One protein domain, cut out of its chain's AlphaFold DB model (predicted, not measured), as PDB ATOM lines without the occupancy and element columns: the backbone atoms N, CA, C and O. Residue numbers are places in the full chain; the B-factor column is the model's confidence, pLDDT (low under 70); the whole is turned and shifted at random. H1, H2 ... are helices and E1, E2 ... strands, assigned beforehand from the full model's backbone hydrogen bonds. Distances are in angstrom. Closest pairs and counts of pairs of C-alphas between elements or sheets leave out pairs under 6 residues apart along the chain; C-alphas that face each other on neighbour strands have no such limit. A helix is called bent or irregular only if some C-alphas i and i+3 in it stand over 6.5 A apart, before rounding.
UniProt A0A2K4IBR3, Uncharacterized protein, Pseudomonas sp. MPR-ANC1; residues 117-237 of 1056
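Overview. This is residues 117 to 237 of the 1056 residues of an uncharacterized protein of Pseudomonas sp. MPR-ANC1 (UniProt A0A2K4IBR3). The model is a rod of three parts in a row: at one end a twisted sheet of four strands with H1 and H2 packed over one face, in the middle a small sheet of three strands, and at the other end a helix, H3, that folds back on itself, with short H4 packed on its first arm. H1 lies between the two sheets and reaches over E5, while H3a packs at the far edge strand of the small sheet, E7. The printed part has 121 residues with four named helices and seven named strands, in the order E1 E2 H1 E3 E4 H2 E5 E6 E7 H3 H4, of mixed class. The sheets run E1 - E2 - E4 - E3 and E5 - E6 - E7, both all antiparallel. The whole is only just compact, close to loose, with a radius of gyration of the C-alphas of 16.1 A and spans of 54 by 24 by 22 A.

Along the chain. Find C-alpha 119 at (224.249, 197.248, 221.240); from there E1 runs over residues 119 to 124, 14.2 A long. E2 follows at residues 130 to 134, 12.7 A, then H1 at residues 136 to 146, 15.2 A. Next come E3, residues 152 to 155, and E4, residues 158 to 161. H2 holds residues 166 to 171; it is neither bent nor irregular, but only just: C-alphas 167 and 170 are 6.3 A apart. Look for E5 from C-alpha 173 at (219.309, 198.736, 216.042) to residue 178, 13.4 A, for E6 at residues 184 to 188, 13.3 A, and for E7 at residues 193 to 197, 13.6 A. H3, residues 208 to 228, was assigned as one helix by its hydrogen bonds, but it is bent: C-alphas 218 and 221 are 9.1 A apart. Its arms are H3a, residues 208 to 218, 15.2 A, and H3b, residues 221 to 228, 10.5 A. H4, residues 234 to 237, ends at C-alpha 237, (211.392, 215.160, 192.900).

Arrangement. Begin at the sheet E1 E2 E4 E3, only just strongly twisted, its C-alphas up to 4.3 A off its plane. The hairpin E1 and E2 has N 123 and O 131 at 2.9 A; E2 and E4 have N 132 and O 159 at 2.8 A; the hairpin E3 and E4 has N 153 and O 160 at 2.9 A, each within hydrogen-bond range. H1 and H2 are on the same face of it, making two layers, helices on one face of a sheet. H2 lies over E2 at a height of 8.5 A, with C-alphas 166 and 130 the closest, 5.3 A apart. E2, H1 and E3 form a split strand-helix-strand unit, two strands running the same way with E4 between them, its crossover right-handed. H1 is also on the sheet E5 E6 E7, over E5 and across it at 87 degrees on the local plane. That sheet is a meander, each strand the antiparallel neighbour of the one before; N 177 and O 185 are 2.9 A apart, and N 186 and O 194 are 2.9 A apart. H3a is on its opposite face from H1, over none of its strands; C-alphas 193 and 208, the closest of E7 and H3a, are 6.1 A apart. H3a and H3b touch, opposite ways at a shallow tilt of 30 degrees, and H3a and H4 touch at Gln 217 and Asp 236, C-alphas 5.0 A apart. In H1, H3a and H3b every O i to N i+4 pair is within hydrogen-bond range; H2 has 0 of 2, but 2 of 3 O i to N i+3 pairs, and H4 is too short for an i+4 pair.

Size, cuts and confidence. The two C-alphas farthest apart, those of Lys 126 and Gln 234, are 53.7 A apart. The printed part has no cut and no long link; the link E7 to H3, 10 residues, is short but not tight. The mean pLDDT of the printed part is 83.7, and residues 148 to 150, 190 and 199 are under 70.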
ATOM      1  N   GLN A 117     225.693 204.295 220.648       86.50
ATOM      2  CA  GLN A 117     225.826 202.845 220.499       86.50
ATOM      3  C   GLN A 117     224.823 202.113 221.394       86.50
ATOM      4  O   GLN A 117     224.953 202.084 222.614       86.50
ATOM      5  N   LEU A 118     223.842 201.478 220.756       87.62
ATOM      6  CA  LEU A 118     222.740 200.795 221.424       87.62
ATOM      7  C   LEU A 118     223.068 199.351 221.791       87.62
ATOM      8  O   LEU A 118     222.624 198.897 222.837       87.62
ATOM      9  N   ILE A 119     223.853 198.640 220.974       89.62
ATOM     10  CA  ILE A 119     224.249 197.248 221.240       89.62
ATOM     11  C   ILE A 119     225.769 197.162 221.385       89.62
ATOM     12  O   ILE A 119     226.517 197.509 220.469       89.62
ATOM     13  N   THR A 120     226.223 196.651 222.528       86.19
ATOM     14  CA  THR A 120     227.636 196.381 222.843       86.19
ATOM     15  C   THR A 120     227.980 194.890 222.788       86.19
ATOM     16  O   THR A 120     229.153 194.543 222.658       86.19
ATOM     17  N   GLY A 121     226.989 193.990 222.823       84.69
ATOM     18  CA  GLY A 121     227.212 192.559 222.604       84.69
ATOM     19  C   GLY A 121     225.948 191.702 222.653       84.69
ATOM     20  O   GLY A 121     224.916 192.110 223.176       84.69
ATOM     21  N   LEU A 122     226.038 190.478 222.128       88.75
ATOM     22  CA  LEU A 122     224.982 189.463 222.200       88.75
ATOM     23  C   LEU A 122     225.502 188.254 222.986       88.75
ATOM     24  O   LEU A 122     226.478 187.632 222.572       88.75
ATOM     25  N   LEU A 123     224.851 187.904 224.100       88.50
ATOM     26  CA  LEU A 123     225.208 186.741 224.922       88.50
ATOM     27  C   LEU A 123     224.122 185.653 224.854       88.50
ATOM     28  O   LEU A 123     223.073 185.794 225.499       88.50
ATOM     29  N   PRO A 124     224.360 184.547 224.118       86.62
ATOM     30  CA  PRO A 124     223.492 183.374 224.131       86.62
ATOM     31  C   PRO A 124     223.396 182.760 225.531       86.62
ATOM     32  O   PRO A 124     224.404 182.519 226.194       86.62
ATOM     33  N   GLN A 125     222.176 182.479 225.972       87.44
ATOM     34  CA  GLN A 125     221.889 181.904 227.283       87.44
ATOM     35  C   GLN A 125     221.726 180.383 227.196       87.44
ATOM     36  O   GLN A 125     221.267 179.850 226.186       87.44
ATOM     37  N   LYS A 126     222.044 179.657 228.279       79.44
ATOM     38  CA  LYS A 126     222.001 178.177 228.310       79.44
ATOM     39  C   LYS A 126     220.612 177.577 228.025       79.44
ATOM     40  O   LYS A 126     220.523 176.431 227.602       79.44
ATOM     41  N   ASN A 127     219.535 178.338 228.230       79.81
ATOM     42  CA  ASN A 127     218.163 177.938 227.886       79.81
ATOM     43  C   ASN A 127     217.813 178.145 226.391       79.81
ATOM     44  O   ASN A 127     216.807 177.606 225.918       79.81
ATOM     45  N   GLY A 128     218.644 178.877 225.641       79.50
ATOM     46  CA  GLY A 128     218.435 179.270 224.246       79.50
ATOM     47  C   GLY A 128     217.863 180.680 224.047       79.50
ATOM     48  O   GLY A 128     217.557 181.033 222.912       79.50
ATOM     49  N   GLY A 129     217.699 181.474 225.112       86.25
ATOM     50  CA  GLY A 129     217.460 182.920 225.009       86.25
ATOM     51  C   GLY A 129     218.725 183.697 224.623       86.25
ATOM     52  O   GLY A 129     219.815 183.128 224.536       86.25
ATOM     53  N   VAL A 130     218.597 185.008 224.414       91.19
ATOM     54  CA  VAL A 130     219.718 185.907 224.077       91.19
ATOM     55  C   VAL A 130     219.614 187.175 224.915       91.19
ATOM     56  O   VAL A 130     218.597 187.859 224.874       91.19
ATOM     57  N   LEU A 131     220.676 187.505 225.650       91.19
ATOM     58  CA  LEU A 131     220.826 188.815 226.280       91.19
ATOM     59  C   LEU A 131     221.473 189.774 225.275       91.19
ATOM     60  O   LEU A 131     222.608 189.553 224.848       91.19
ATOM     61  N   VAL A 132     220.741 190.819 224.903       90.69
ATOM     62  CA  VAL A 132     221.203 191.918 224.050       90.69
ATOM     63  C   VAL A 132     221.770 192.999 224.961       90.69
ATOM     64  O   VAL A 132     221.009 193.752 225.563       90.69
ATOM     65  N   MET A 133     223.092 193.026 225.122       89.81
ATOM     66  CA  MET A 133     223.784 193.986 225.984       89.81
ATOM     67  C   MET A 133     223.976 195.328 225.286       89.81
ATOM     68  O   MET A 133     224.266 195.359 224.087       89.81
ATOM     69  N   GLY A 134     223.888 196.420 226.046       89.62
ATOM     70  CA  GLY A 134     224.110 197.775 225.545       89.62
ATOM     71  C   GLY A 134     223.339 198.825 226.337       89.62
ATOM     72  O   GLY A 134     223.161 198.664 227.545       89.62
ATOM     73  N   ASP A 135     222.895 199.894 225.672       90.75
ATOM     74  CA  ASP A 135     222.068 200.919 226.312       90.75
ATOM     75  C   ASP A 135     220.671 200.360 226.587       90.75
ATOM     76  O   ASP A 135     219.862 200.152 225.680       90.75
ATOM     77  N   VAL A 136     220.405 200.082 227.861       88.25
ATOM     78  CA  VAL A 136     219.187 199.398 228.283       88.25
ATOM     79  C   VAL A 136     217.947 200.263 228.060       88.25
ATOM     80  O   VAL A 136     216.912 199.727 227.678       88.25
ATOM     81  N   ASP A 137     218.025 201.575 228.280       87.88
ATOM     82  CA  ASP A 137     216.865 202.469 228.227       87.88
ATOM     83  C   ASP A 137     216.491 202.834 226.787       87.88
ATOM     84  O   ASP A 137     215.311 202.836 226.436       87.88
ATOM     85  N   ALA A 138     217.474 203.066 225.919       86.19
ATOM     86  CA  ALA A 138     217.226 203.345 224.510       86.19
ATOM     87  C   ALA A 138     216.833 202.081 223.717       86.19
ATOM     88  O   ALA A 138     215.979 202.164 222.827       86.19
ATOM     89  N   LEU A 139     217.365 200.897 224.065       88.56
ATOM     90  CA  LEU A 139     216.857 199.625 223.533       88.56
ATOM     91  C   LEU A 139     215.420 199.347 224.002       88.56
ATOM     92  O   LEU A 139     214.593 198.943 223.188       88.56
ATOM     93  N   ASP A 140     215.112 199.576 225.283       87.56
ATOM     94  CA  ASP A 140     213.772 199.408 225.871       87.56
ATOM     95  C   ASP A 140     212.747 200.367 225.243       87.56
ATOM     96  O   ASP A 140     211.636 199.953 224.917       87.56
ATOM     97  N   ALA A 141     213.135 201.618 224.975       86.81
ATOM     98  CA  ALA A 141     212.301 202.595 224.278       86.81
ATOM     99  C   ALA A 141     212.021 202.197 222.816       86.81
ATOM    100  O   ALA A 141     210.865 202.205 222.389       86.81
ATOM    101  N   TYR A 142     213.046 201.792 222.050       88.38
ATOM    102  CA  TYR A 142     212.850 201.282 220.684       88.38
ATOM    103  C   TYR A 142     211.981 200.014 220.679       88.38
ATOM    104  O   TYR A 142     211.112 199.854 219.821       88.38
ATOM    105  N   ALA A 143     212.189 199.113 221.641       85.62
ATOM    106  CA  ALA A 143     211.431 197.877 221.749       85.62
ATOM    107  C   ALA A 143     209.959 198.125 222.128       85.62
ATOM    108  O   ALA A 143     209.079 197.546 221.497       85.62
ATOM    109  N   HIS A 144     209.665 199.027 223.068       83.44
ATOM    110  CA  HIS A 144     208.288 199.438 223.369       83.44
ATOM    111  C   HIS A 144     207.601 200.136 222.184       83.44
ATOM    112  O   HIS A 144     206.435 199.862 221.917       83.44
ATOM    113  N   ALA A 145     208.305 201.011 221.459       82.00
ATOM    114  CA  ALA A 145     207.722 201.759 220.343       82.00
ATOM    115  C   ALA A 145     207.519 200.912 219.070       82.00
ATOM    116  O   ALA A 145     206.556 201.131 218.333       82.00
ATOM    117  N   TYR A 146     208.419 199.959 218.791       82.81
ATOM    118  CA  TYR A 146     208.494 199.296 217.481       82.81
ATOM    119  C   TYR A 146     208.581 197.763 217.513       82.81
ATOM    120  O   TYR A 146     208.555 197.158 216.442       82.81
ATOM    121  N   LEU A 147     208.652 197.100 218.673       78.06
ATOM    122  CA  LEU A 147     208.584 195.634 218.789       78.06
ATOM    123  C   LEU A 147     207.272 195.188 219.454       78.06
ATOM    124  O   LEU A 147     207.274 194.585 220.527       78.06
ATOM    125  N   ASP A 148     206.146 195.452 218.784       61.50
ATOM    126  CA  ASP A 148     204.809 195.097 219.279       61.50
ATOM    127  C   ASP A 148     204.715 193.628 219.751       61.50
ATOM    128  O   ASP A 148     205.144 192.691 219.064       61.50
ATOM    129  N   GLN A 149     204.169 193.458 220.960       59.91
ATOM    130  CA  GLN A 149     204.023 192.201 221.711       59.91
ATOM    131  C   GLN A 149     205.323 191.407 221.961       59.91
ATOM    132  O   GLN A 149     205.269 190.218 222.292       59.91
ATOM    133  N   ALA A 150     206.506 192.021 221.847       64.44
ATOM    134  CA  ALA A 150     207.759 191.359 222.199       64.44
ATOM    135  C   ALA A 150     207.889 191.170 223.718       64.44
ATOM    136  O   ALA A 150     208.021 192.128 224.474       64.44
ATOM    137  N   LYS A 151     207.919 189.912 224.171       74.12
ATOM    138  CA  LYS A 151     208.230 189.565 225.564       74.12
ATOM    139  C   LYS A 151     209.740 189.503 225.791       74.12
ATOM    140  O   LYS A 151     210.415 188.610 225.277       74.12
ATOM    141  N   TYR A 152     210.246 190.428 226.596       86.00
ATOM    142  CA  TYR A 152     211.635 190.490 227.043       86.00
ATOM    143  C   TYR A 152     211.712 190.955 228.499       86.00
ATOM    144  O   TYR A 152     210.753 191.497 229.045       86.00
ATOM    145  N   THR A 153     212.856 190.727 229.143       87.94
ATOM    146  CA  THR A 153     213.123 191.204 230.505       87.94
ATOM    147  C   THR A 153     214.233 192.243 230.465       87.94
ATOM    148  O   THR A 153     215.348 191.946 230.035       87.94
ATOM    149  N   LYS A 154     213.938 193.461 230.922       90.50
ATOM    150  CA  LYS A 154     214.933 194.518 231.117       90.50
ATOM    151  C   LYS A 154     215.875 194.119 232.261       90.50
ATOM    152  O   LYS A 154     215.406 193.792 233.350       90.50
ATOM    153  N   THR A 155     217.184 194.093 232.020       89.50
ATOM    154  CA  THR A 155     218.210 193.769 233.027       89.50
ATOM    155  C   THR A 155     219.118 194.973 233.270       89.50
ATOM    156  O   THR A 155     219.083 195.947 232.527       89.50
ATOM    157  N   SER A 156     219.990 194.910 234.279       85.50
ATOM    158  CA  SER A 156     220.995 195.953 234.539       85.50
ATOM    159  C   SER A 156     222.093 196.075 233.469       85.50
ATOM    160  O   SER A 156     222.966 196.928 233.603       85.50
ATOM    161  N   THR A 157     222.092 195.227 232.433       85.94
ATOM    162  CA  THR A 157     223.119 195.203 231.375       85.94
ATOM    163  C   THR A 157     222.563 195.097 229.953       85.94
ATOM    164  O   THR A 157     223.349 195.126 229.004       85.94
ATOM    165  N   GLY A 158     221.245 194.956 229.771       89.62
ATOM    166  CA  GLY A 158     220.637 194.805 228.449       89.62
ATOM    167  C   GLY A 158     219.196 194.292 228.459       89.62
ATOM    168  O   GLY A 158     218.547 194.214 229.502       89.62
ATOM    169  N   LEU A 159     218.696 193.895 227.286       91.25
ATOM    170  CA  LEU A 159     217.390 193.247 227.135       91.25
ATOM    171  C   LEU A 159     217.552 191.732 226.989       91.25
ATOM    172  O   LEU A 159     218.165 191.246 226.037       91.25
ATOM    173  N   LEU A 160     216.986 190.964 227.919       91.12
ATOM    174  CA  LEU A 160     216.951 189.505 227.847       91.12
ATOM    175  C   LEU A 160     215.748 189.044 227.017       91.12
ATOM    176  O   LEU A 160     214.604 189.095 227.472       91.12
ATOM    177  N   LEU A 161     216.019 188.553 225.810       89.81
ATOM    178  CA  LEU A 161     215.042 187.902 224.942       89.81
ATOM    179  C   LEU A 161     214.909 186.420 225.319       89.81
ATOM    180  O   LEU A 161     215.908 185.712 225.487       89.81
ATOM    181  N   SER A 162     213.671 185.930 225.407       87.31
ATOM    182  CA  SER A 162     213.380 184.514 225.662       87.31
ATOM    183  C   SER A 162     213.838 183.606 224.506       87.31
ATOM    184  O   SER A 162     214.179 184.065 223.417       87.31
ATOM    185  N   LYS A 163     213.791 182.283 224.701       83.44
ATOM    186  CA  LYS A 163     214.128 181.296 223.656       83.44
ATOM    187  C   LYS A 163     213.273 181.426 222.386       83.44
ATOM    188  O   LYS A 163     213.764 181.193 221.284       83.44
ATOM    189  N   SER A 164     212.001 181.782 222.537       80.25
ATOM    190  CA  SER A 164     211.068 182.040 221.434       80.25
ATOM    191  C   SER A 164     211.354 183.378 220.743       80.25
ATOM    192  O   SER A 164     211.293 183.453 219.515       80.25
ATOM    193  N   GLN A 165     211.725 184.407 221.512       84.25
ATOM    194  CA  GLN A 165     211.961 185.768 221.020       84.25
ATOM    195  C   GLN A 165     213.426 186.071 220.662       84.25
ATOM    196  O   GLN A 165     213.708 187.153 220.161       84.25
ATOM    197  N   ALA A 166     214.364 185.134 220.837       82.31
ATOM    198  CA  ALA A 166     215.795 185.313 220.546       82.31
ATOM    199  C   ALA A 166     216.084 185.831 219.120       82.31
ATOM    200  O   ALA A 166     217.030 186.587 218.907       82.31
ATOM    201  N   ARG A 167     215.229 185.486 218.147       79.25
ATOM    202  CA  ARG A 167     215.283 185.994 216.762       79.25
ATOM    203  C   ARG A 167     214.909 187.472 216.610       79.25
ATOM    204  O   ARG A 167     215.029 187.997 215.512       79.25
ATOM    205  N   LEU A 168     214.443 188.154 217.657       82.19
ATOM    206  CA  LEU A 168     214.203 189.598 217.615       82.19
ATOM    207  C   LEU A 168     215.488 190.422 217.783       82.19
ATOM    208  O   LEU A 168     215.495 191.581 217.382       82.19
ATOM    209  N   ALA A 169     216.587 189.823 218.264       83.81
ATOM    210  CA  ALA A 169     217.883 190.498 218.392       83.81
ATOM    211  C   ALA A 169     218.369 191.107 217.062       83.81
ATOM    212  O   ALA A 169     218.928 192.196 217.057       83.81
ATOM    213  N   GLN A 170     218.095 190.445 215.930       78.81
ATOM    214  CA  GLN A 170     218.477 190.914 214.589       78.81
ATOM    215  C   GLN A 170     217.647 192.112 214.075       78.81
ATOM    216  O   GLN A 170     217.977 192.677 213.037       78.81
ATOM    217  N   TYR A 171     216.562 192.489 214.766       82.00
ATOM    218  CA  TYR A 171     215.712 193.644 214.426       82.00
ATOM    219  C   TYR A 171     215.863 194.813 215.414       82.00
ATOM    220  O   TYR A 171     215.173 195.827 215.270       82.00
ATOM    221  N   LEU A 172     216.745 194.679 216.412       87.94
ATOM    222  CA  LEU A 172     217.161 195.782 217.272       87.94
ATOM    223  C   LEU A 172     218.299 196.565 216.590       87.94
ATOM    224  O   LEU A 172     219.206 195.954 216.017       87.94
ATOM    225  N   PRO A 173     218.266 197.905 216.622       89.19
ATOM    226  CA  PRO A 173     219.309 198.736 216.042       89.19
ATOM    227  C   PRO A 173     220.583 198.685 216.885       89.19
ATOM    228  O   PRO A 173     220.541 198.623 218.111       89.19
ATOM    229  N   SER A 174     221.730 198.727 216.218       87.50
ATOM    230  CA  SER A 174     223.055 198.722 216.843       87.50
ATOM    231  C   SER A 174     223.527 200.125 217.218       87.50
ATOM    232  O   SER A 174     224.254 200.277 218.198       87.50
ATOM    233  N   THR A 175     223.079 201.147 216.483       89.56
ATOM    234  CA  THR A 175     223.283 202.568 216.802       89.56
ATOM    235  C   THR A 175     222.034 203.386 216.466       89.56
ATOM    236  O   THR A 175     221.260 203.004 215.583       89.56
ATOM    237  N   GLN A 176     221.881 204.543 217.115       90.38
ATOM    238  CA  GLN A 176     220.905 205.574 216.740       90.38
ATOM    239  C   GLN A 176     221.555 206.953 216.595       90.38
ATOM    240  O   GLN A 176     222.517 207.266 217.292       90.38
ATOM    241  N   GLU A 177     221.007 207.795 215.729       88.19
ATOM    242  CA  GLU A 177     221.454 209.171 215.500       88.19
ATOM    243  C   GLU A 177     220.228 210.091 215.432       88.19
ATOM    244  O   GLU A 177     219.306 209.845 214.655       88.19
ATOM    245  N   ALA A 178     220.186 211.128 216.270       84.81
ATOM    246  CA  ALA A 178     219.085 212.088 216.296       84.81
ATOM    247  C   ALA A 178     219.399 213.281 215.383       84.81
ATOM    248  O   ALA A 178     220.409 213.961 215.562       84.81
ATOM    249  N   LEU A 179     218.519 213.548 214.418       83.19
ATOM    250  CA  LEU A 179     218.627 214.688 213.511       83.19
ATOM    251  C   LEU A 179     218.079 215.972 214.163       83.19
ATOM    252  O   LEU A 179     217.155 215.897 214.978       83.19
ATOM    253  N   PRO A 180     218.535 217.173 213.744       76.56
ATOM    254  CA  PRO A 180     217.996 218.456 214.220       76.56
ATOM    255  C   PRO A 180     216.486 218.654 213.993       76.56
ATOM    256  O   PRO A 180     215.874 219.514 214.617       76.56
ATOM    257  N   SER A 181     215.880 217.857 213.110       77.88
ATOM    258  CA  SER A 181     214.438 217.803 212.836       77.88
ATOM    259  C   SER A 181     213.617 217.047 213.893       77.88
ATOM    260  O   SER A 181     212.390 217.014 213.794       77.88
ATOM    261  N   GLY A 182     214.266 216.398 214.867       78.56
ATOM    262  CA  GLY A 182     213.634 215.480 215.822       78.56
ATOM    263  C   GLY A 182     213.409 214.061 215.280       78.56
ATOM    264  O   GLY A 182     212.917 213.202 216.007       78.56
ATOM    265  N   ALA A 183     213.778 213.793 214.023       85.00
ATOM    266  CA  ALA A 183     213.784 212.446 213.459       85.00
ATOM    267  C   ALA A 183     214.972 211.621 213.988       85.00
ATOM    268  O   ALA A 183     216.051 212.167 214.215       85.00
ATOM    269  N   ILE A 184     214.803 210.305 214.140       87.75
ATOM    270  CA  ILE A 184     215.864 209.400 214.620       87.75
ATOM    271  C   ILE A 184     216.221 208.399 213.525       87.75
ATOM    272  O   ILE A 184     215.369 207.623 213.094       87.75
ATOM    273  N   ILE A 185     217.479 208.401 213.087       88.62
ATOM    274  CA  ILE A 185     218.052 207.385 212.201       88.62
ATOM    275  C   ILE A 185     218.491 206.182 213.044       88.62
ATOM    276  O   ILE A 185     219.156 206.344 214.067       88.62
ATOM    277  N   TYR A 186     218.166 204.974 212.588       90.81
ATOM    278  CA  TYR A 186     218.564 203.709 213.206       90.81
ATOM    279  C   TYR A 186     219.370 202.853 212.224       90.81
ATOM    280  O   TYR A 186     218.931 202.634 211.093       90.81
ATOM    281  N   SER A 187     220.508 202.315 212.672       88.38
ATOM    282  CA  SER A 187     221.379 201.431 211.875       88.38
ATOM    283  C   SER A 187     221.449 200.029 212.480       88.38
ATOM    284  O   SER A 187     221.479 199.883 213.702       88.38
ATOM    285  N   TYR A 188     221.497 198.989 211.641       87.06
ATOM    286  CA  TYR A 188     221.346 197.584 212.060       87.06
ATOM    287  C   TYR A 188     222.588 196.724 211.766       87.06
ATOM    288  O   TYR A 188     223.293 196.953 210.783       87.06
ATOM    289  N   ALA A 189     222.830 195.702 212.596       73.56
ATOM    290  CA  ALA A 189     224.056 194.891 212.593       73.56
ATOM    291  C   ALA A 189     224.354 194.153 211.273       73.56
ATOM    292  O   ALA A 189     225.512 194.047 210.882       73.56
ATOM    293  N   GLU A 190     223.328 193.657 210.573       67.19
ATOM    294  CA  GLU A 190     223.479 192.971 209.273       67.19
ATOM    295  C   GLU A 190     223.575 193.950 208.081       67.19
ATOM    296  O   GLU A 190     223.587 193.537 206.920       67.19
ATOM    297  N   GLY A 191     223.660 195.253 208.363       70.00
ATOM    298  CA  GLY A 191     223.595 196.325 207.381       70.00
ATOM    299  C   GLY A 191     222.160 196.775 207.100       70.00
ATOM    300  O   GLY A 191     221.207 195.996 207.113       70.00
ATOM    301  N   GLY A 192     222.013 198.068 206.825       80.00
ATOM    302  CA  GLY A 192     220.729 198.713 206.585       80.00
ATOM    303  C   GLY A 192     220.431 199.831 207.577       80.00
ATOM    304  O   GLY A 192     220.999 199.888 208.671       80.00
ATOM    305  N   VAL A 193     219.551 200.740 207.159       86.06
ATOM    306  CA  VAL A 193     219.225 201.986 207.860       86.06
ATOM    307  C   VAL A 193     217.723 202.258 207.754       86.06
ATOM    308  O   VAL A 193     217.130 202.050 206.693       86.06
ATOM    309  N   SER A 194     217.103 202.738 208.827       87.94
ATOM    310  CA  SER A 194     215.729 203.256 208.847       87.94
ATOM    311  C   SER A 194     215.695 204.638 209.509       87.94
ATOM    312  O   SER A 194     216.679 205.065 210.112       87.94
ATOM    313  N   VAL A 195     214.575 205.352 209.392       88.06
ATOM    314  CA  VAL A 195     214.329 206.592 210.139       88.06
ATOM    315  C   VAL A 195     212.930 206.579 210.751       88.06
ATOM    316  O   VAL A 195     211.962 206.160 210.108       88.06
ATOM    317  N   ALA A 196     212.832 207.024 212.001       86.44
ATOM    318  CA  ALA A 196     211.581 207.321 212.682       86.44
ATOM    319  C   ALA A 196     211.268 208.819 212.589       86.44
ATOM    320  O   ALA A 196     212.126 209.655 212.879       86.44
ATOM    321  N   VAL A 197     210.038 209.149 212.195       81.06
ATOM    322  CA  VAL A 197     209.535 210.525 212.041       81.06
ATOM    323  C   VAL A 197     208.093 210.563 212.533       81.06
ATOM    324  O   VAL A 197     207.289 209.740 212.103       81.06
ATOM    325  N   ASP A 198     207.755 211.502 213.419       76.44
ATOM    326  CA  ASP A 198     206.401 211.660 213.983       76.44
ATOM    327  C   ASP A 198     205.823 210.348 214.596       76.44
ATOM    328  O   ASP A 198     204.614 210.138 214.629       76.44
ATOM    329  N   GLY A 199     206.694 209.439 215.066       69.81
ATOM    330  CA  GLY A 199     206.338 208.110 215.593       69.81
ATOM    331  C   GLY A 199     206.202 206.989 214.547       69.81
ATOM    332  O   GLY A 199     206.091 205.822 214.919       69.81
ATOM    333  N   GLU A 200     206.257 207.290 213.245       75.56
ATOM    334  CA  GLU A 200     206.265 206.279 212.181       75.56
ATOM    335  C   GLU A 200     207.690 205.896 211.757       75.56
ATOM    336  O   GLU A 200     208.519 206.752 211.445       75.56
ATOM    337  N   LEU A 201     207.955 204.588 211.663       83.19
ATOM    338  CA  LEU A 201     209.226 204.029 211.194       83.19
ATOM    339  C   LEU A 201     209.173 203.712 209.687       83.19
ATOM    340  O   LEU A 201     208.272 203.008 209.221       83.19
ATOM    341  N   SER A 202     210.164 204.182 208.924       76.19
ATOM    342  CA  SER A 202     210.217 204.097 207.449       76.19
ATOM    343  C   SER A 202     210.264 202.679 206.856       76.19
ATOM    344  O   SER A 202     210.047 202.504 205.656       76.19
ATOM    345  N   GLY A 203     210.603 201.672 207.667       76.00
ATOM    346  CA  GLY A 203     211.182 200.413 207.190       76.00
ATOM    347  C   GLY A 203     212.678 200.561 206.874       76.00
ATOM    348  O   GLY A 203     213.206 201.672 206.831       76.00
ATOM    349  N   ILE A 204     213.374 199.437 206.690       83.12
ATOM    350  CA  ILE A 204     214.839 199.406 206.526       83.12
ATOM    351  C   ILE A 204     215.209 199.441 205.032       83.12
ATOM    352  O   ILE A 204     214.768 198.582 204.261       83.12
ATOM    353  N   ALA A 205     216.028 200.415 204.635       82.44
ATOM    354  CA  ALA A 205     216.716 200.495 203.344       82.44
ATOM    355  C   ALA A 205     218.168 199.990 203.471       82.44
ATOM    356  O   ALA A 205     218.684 199.858 204.577       82.44
ATOM    357  N   ARG A 206     218.864 199.718 202.359       78.94
ATOM    358  CA  ARG A 206     220.252 199.203 202.359       78.94
ATOM    359  C   ARG A 206     221.258 200.166 202.991       78.94
ATOM    360  O   ARG A 206     222.222 199.727 203.606       78.94
ATOM    361  N   ASN A 207     221.086 201.465 202.758       81.62
ATOM    362  CA  ASN A 207     221.993 202.528 203.183       81.62
ATOM    363  C   ASN A 207     221.255 203.879 203.218       81.62
ATOM    364  O   ASN A 207     220.149 204.003 202.686       81.62
ATOM    365  N   LEU A 208     221.870 204.891 203.838       81.44
ATOM    366  CA  LEU A 208     221.280 206.227 203.973       81.44
ATOM    367  C   LEU A 208     220.962 206.907 202.616       81.44
ATOM    368  O   LEU A 208     219.894 207.508 202.521       81.44
ATOM    369  N   PRO A 209     221.775 206.778 201.542       83.56
ATOM    370  CA  PRO A 209     221.396 207.268 200.212       83.56
ATOM    371  C   PRO A 209     220.144 206.606 199.606       83.56
ATOM    372  O   PRO A 209     219.304 207.313 199.051       83.56
ATOM    373  N   GLU A 210     219.974 205.278 199.719       82.12
ATOM    374  CA  GLU A 210     218.749 204.589 199.266       82.12
ATOM    375  C   GLU A 210     217.543 205.026 200.113       82.12
ATOM    376  O   GLU A 210     216.477 205.279 199.557       82.12
ATOM    377  N   LEU A 211     217.716 205.187 201.433       84.19
ATOM    378  CA  LEU A 211     216.673 205.696 202.331       84.19
ATOM    379  C   LEU A 211     216.218 207.104 201.921       84.19
ATOM    380  O   LEU A 211     215.027 207.325 201.704       84.19
ATOM    381  N   LYS A 212     217.167 208.034 201.757       86.81
ATOM    382  CA  LYS A 212     216.911 209.416 201.337       86.81
ATOM    383  C   LYS A 212     216.174 209.473 199.993       86.81
ATOM    384  O   LYS A 212     215.104 210.072 199.910       86.81
ATOM    385  N   SER A 213     216.684 208.781 198.974       83.00
ATOM    386  CA  SER A 213     216.087 208.750 197.629       83.00
ATOM    387  C   SER A 213     214.660 208.172 197.638       83.00
ATOM    388  O   SER A 213     213.741 208.790 197.102       83.00
ATOM    389  N   LEU A 214     214.424 207.055 198.344       82.25
ATOM    390  CA  LEU A 214     213.081 206.469 198.493       82.25
ATOM    391  C   LEU A 214     212.103 207.381 199.248       82.25
ATOM    392  O   LEU A 214     210.906 207.364 198.960       82.25
ATOM    393  N   MET A 215     212.582 208.166 200.217       82.81
ATOM    394  CA  MET A 215     211.743 209.119 200.945       82.81
ATOM    395  C   MET A 215     211.388 210.340 200.099       82.81
ATOM    396  O   MET A 215     210.230 210.741 200.115       82.81
ATOM    397  N   ALA A 216     212.323 210.883 199.316       84.94
ATOM    398  CA  ALA A 216     212.027 211.951 198.361       84.94
ATOM    399  C   ALA A 216     210.950 211.517 197.349       84.94
ATOM    400  O   ALA A 216     209.919 212.179 197.235       84.94
ATOM    401  N   GLN A 217     211.131 210.350 196.718       81.06
ATOM    402  CA  GLN A 217     210.190 209.798 195.734       81.06
ATOM    403  C   GLN A 217     208.800 209.485 196.318       81.06
ATOM    404  O   GLN A 217     207.803 209.615 195.619       81.06
ATOM    405  N   ARG A 218     208.705 209.042 197.584       77.19
ATOM    406  CA  ARG A 218     207.441 208.547 198.174       77.19
ATOM    407  C   ARG A 218     206.713 209.557 199.063       77.19
ATOM    408  O   ARG A 218     205.500 209.444 199.235       77.19
ATOM    409  N   TRP A 219     207.433 210.476 199.706       78.88
ATOM    410  CA  TRP A 219     206.881 211.457 200.657       78.88
ATOM    411  C   TRP A 219     206.928 212.901 200.129       78.88
ATOM    412  O   TRP A 219     206.387 213.792 200.784       78.88
ATOM    413  N   GLY A 220     207.536 213.128 198.961       83.56
ATOM    414  CA  GLY A 220     207.648 214.435 198.319       83.56
ATOM    415  C   GLY A 220     208.771 215.320 198.887       83.56
ATOM    416  O   GLY A 220     209.273 215.083 199.995       83.56
ATOM    417  N   PRO A 221     209.170 216.371 198.144       84.38
ATOM    418  CA  PRO A 221     210.309 217.226 198.490       84.38
ATOM    419  C   PRO A 221     210.142 217.952 199.832       84.38
ATOM    420  O   PRO A 221     211.111 218.102 200.573       84.38
ATOM    421  N   GLU A 222     208.924 218.371 200.187       83.38
ATOM    422  CA  GLU A 222     208.671 219.123 201.422       83.38
ATOM    423  C   GLU A 222     208.885 218.274 202.681       83.38
ATOM    424  O   GLU A 222     209.610 218.683 203.593       83.38
ATOM    425  N   LYS A 223     208.304 217.064 202.731       81.12
ATOM    426  CA  LYS A 223     208.487 216.166 203.883       81.12
ATOM    427  C   LYS A 223     209.919 215.624 203.933       81.12
ATOM    428  O   LYS A 223     210.447 215.463 205.028       81.12
ATOM    429  N   TYR A 224     210.571 215.418 202.785       86.75
ATOM    430  CA  TYR A 224     212.004 215.112 202.730       86.75
ATOM    431  C   TYR A 224     212.848 216.215 203.389       86.75
ATOM    432  O   TYR A 224     213.593 215.938 204.332       86.75
ATOM    433  N   ARG A 225     212.671 217.473 202.953       85.50
ATOM    434  CA  ARG A 225     213.397 218.641 203.474       85.50
ATOM    435  C   ARG A 225     213.165 218.829 204.975       85.50
ATOM    436  O   ARG A 225     214.121 219.059 205.710       85.50
ATOM    437  N   LYS A 226     211.924 218.647 205.455       83.00
ATOM    438  CA  LYS A 226     211.587 218.687 206.893       83.00
ATOM    439  C   LYS A 226     212.354 217.631 207.707       83.00
ATOM    440  O   LYS A 226     212.706 217.900 208.849       83.00
ATOM    441  N   VAL A 227     212.600 216.441 207.151       81.62
ATOM    442  CA  VAL A 227     213.272 215.338 207.862       81.62
ATOM    443  C   VAL A 227     214.791 215.487 207.860       81.62
ATOM    444  O   VAL A 227     215.399 215.352 208.918       81.62
ATOM    445  N   PHE A 228     215.407 215.763 206.708       84.56
ATOM    446  CA  PHE A 228     216.871 215.736 206.569       84.56
ATOM    447  C   PHE A 228     217.552 217.114 206.604       84.56
ATOM    448  O   PHE A 228     218.773 217.164 206.706       84.56
ATOM    449  N   GLY A 229     216.802 218.219 206.541       80.00
ATOM    450  CA  GLY A 229     217.358 219.583 206.552       80.00
ATOM    451  C   GLY A 229     218.050 220.009 205.250       80.00
ATOM    452  O   GLY A 229     218.649 221.078 205.199       80.00
ATOM    453  N   GLU A 230     217.958 219.191 204.203       85.06
ATOM    454  CA  GLU A 230     218.594 219.375 202.894       85.06
ATOM    455  C   GLU A 230     217.566 219.196 201.763       85.06
ATOM    456  O   GLU A 230     216.485 218.633 201.970       85.06
ATOM    457  N   ASP A 231     217.900 219.643 200.553       87.56
ATOM    458  CA  ASP A 231     217.043 219.468 199.379       87.56
ATOM    459  C   ASP A 231     217.115 218.052 198.791       87.56
ATOM    460  O   ASP A 231     218.164 217.407 198.761       87.56
ATOM    461  N   ALA A 232     215.974 217.571 198.292       87.31
ATOM    462  CA  ALA A 232     215.891 216.305 197.574       87.31
ATOM    463  C   ALA A 232     216.609 216.394 196.217       87.31
ATOM    464  O   ALA A 232     216.525 217.405 195.519       87.31
ATOM    465  N   ALA A 233     217.264 215.308 195.797       88.69
ATOM    466  CA  ALA A 233     217.861 215.231 194.467       88.69
ATOM    467  C   ALA A 233     216.776 215.407 193.389       88.69
ATOM    468  O   ALA A 233     215.773 214.699 193.400       88.69
ATOM    469  N   GLN A 234     216.981 216.311 192.427       85.25
ATOM    470  CA  GLN A 234     215.924 216.748 191.499       85.25
ATOM    471  C   GLN A 234     215.290 215.606 190.677       85.25
ATOM    472  O   GLN A 234     214.091 215.626 190.419       85.25
ATOM    473  N   LYS A 235     216.057 214.552 190.364       86.88
ATOM    474  CA  LYS A 235     215.564 213.301 189.747       86.88
ATOM    475  C   LYS A 235     214.459 212.599 190.568       86.88
ATOM    476  O   LYS A 235     213.585 211.956 190.001       86.88
ATOM    477  N   ASP A 236     214.531 212.700 191.896       85.69
ATOM    478  CA  ASP A 236     213.637 212.031 192.846       85.69
ATOM    479  C   ASP A 236     212.394 212.892 193.119       85.69
ATOM    480  O   ASP A 236     211.331 212.356 193.420       85.69
ATOM    481  N   VAL A 237     212.518 214.215 192.942       85.06
ATOM    482  CA  VAL A 237     211.392 215.160 192.900       85.06
ATOM    483  C   VAL A 237     210.571 214.948 191.627       85.06
ATOM    484  O   VAL A 237     209.368 214.730 191.723       85.06
TER     485      VAL A 237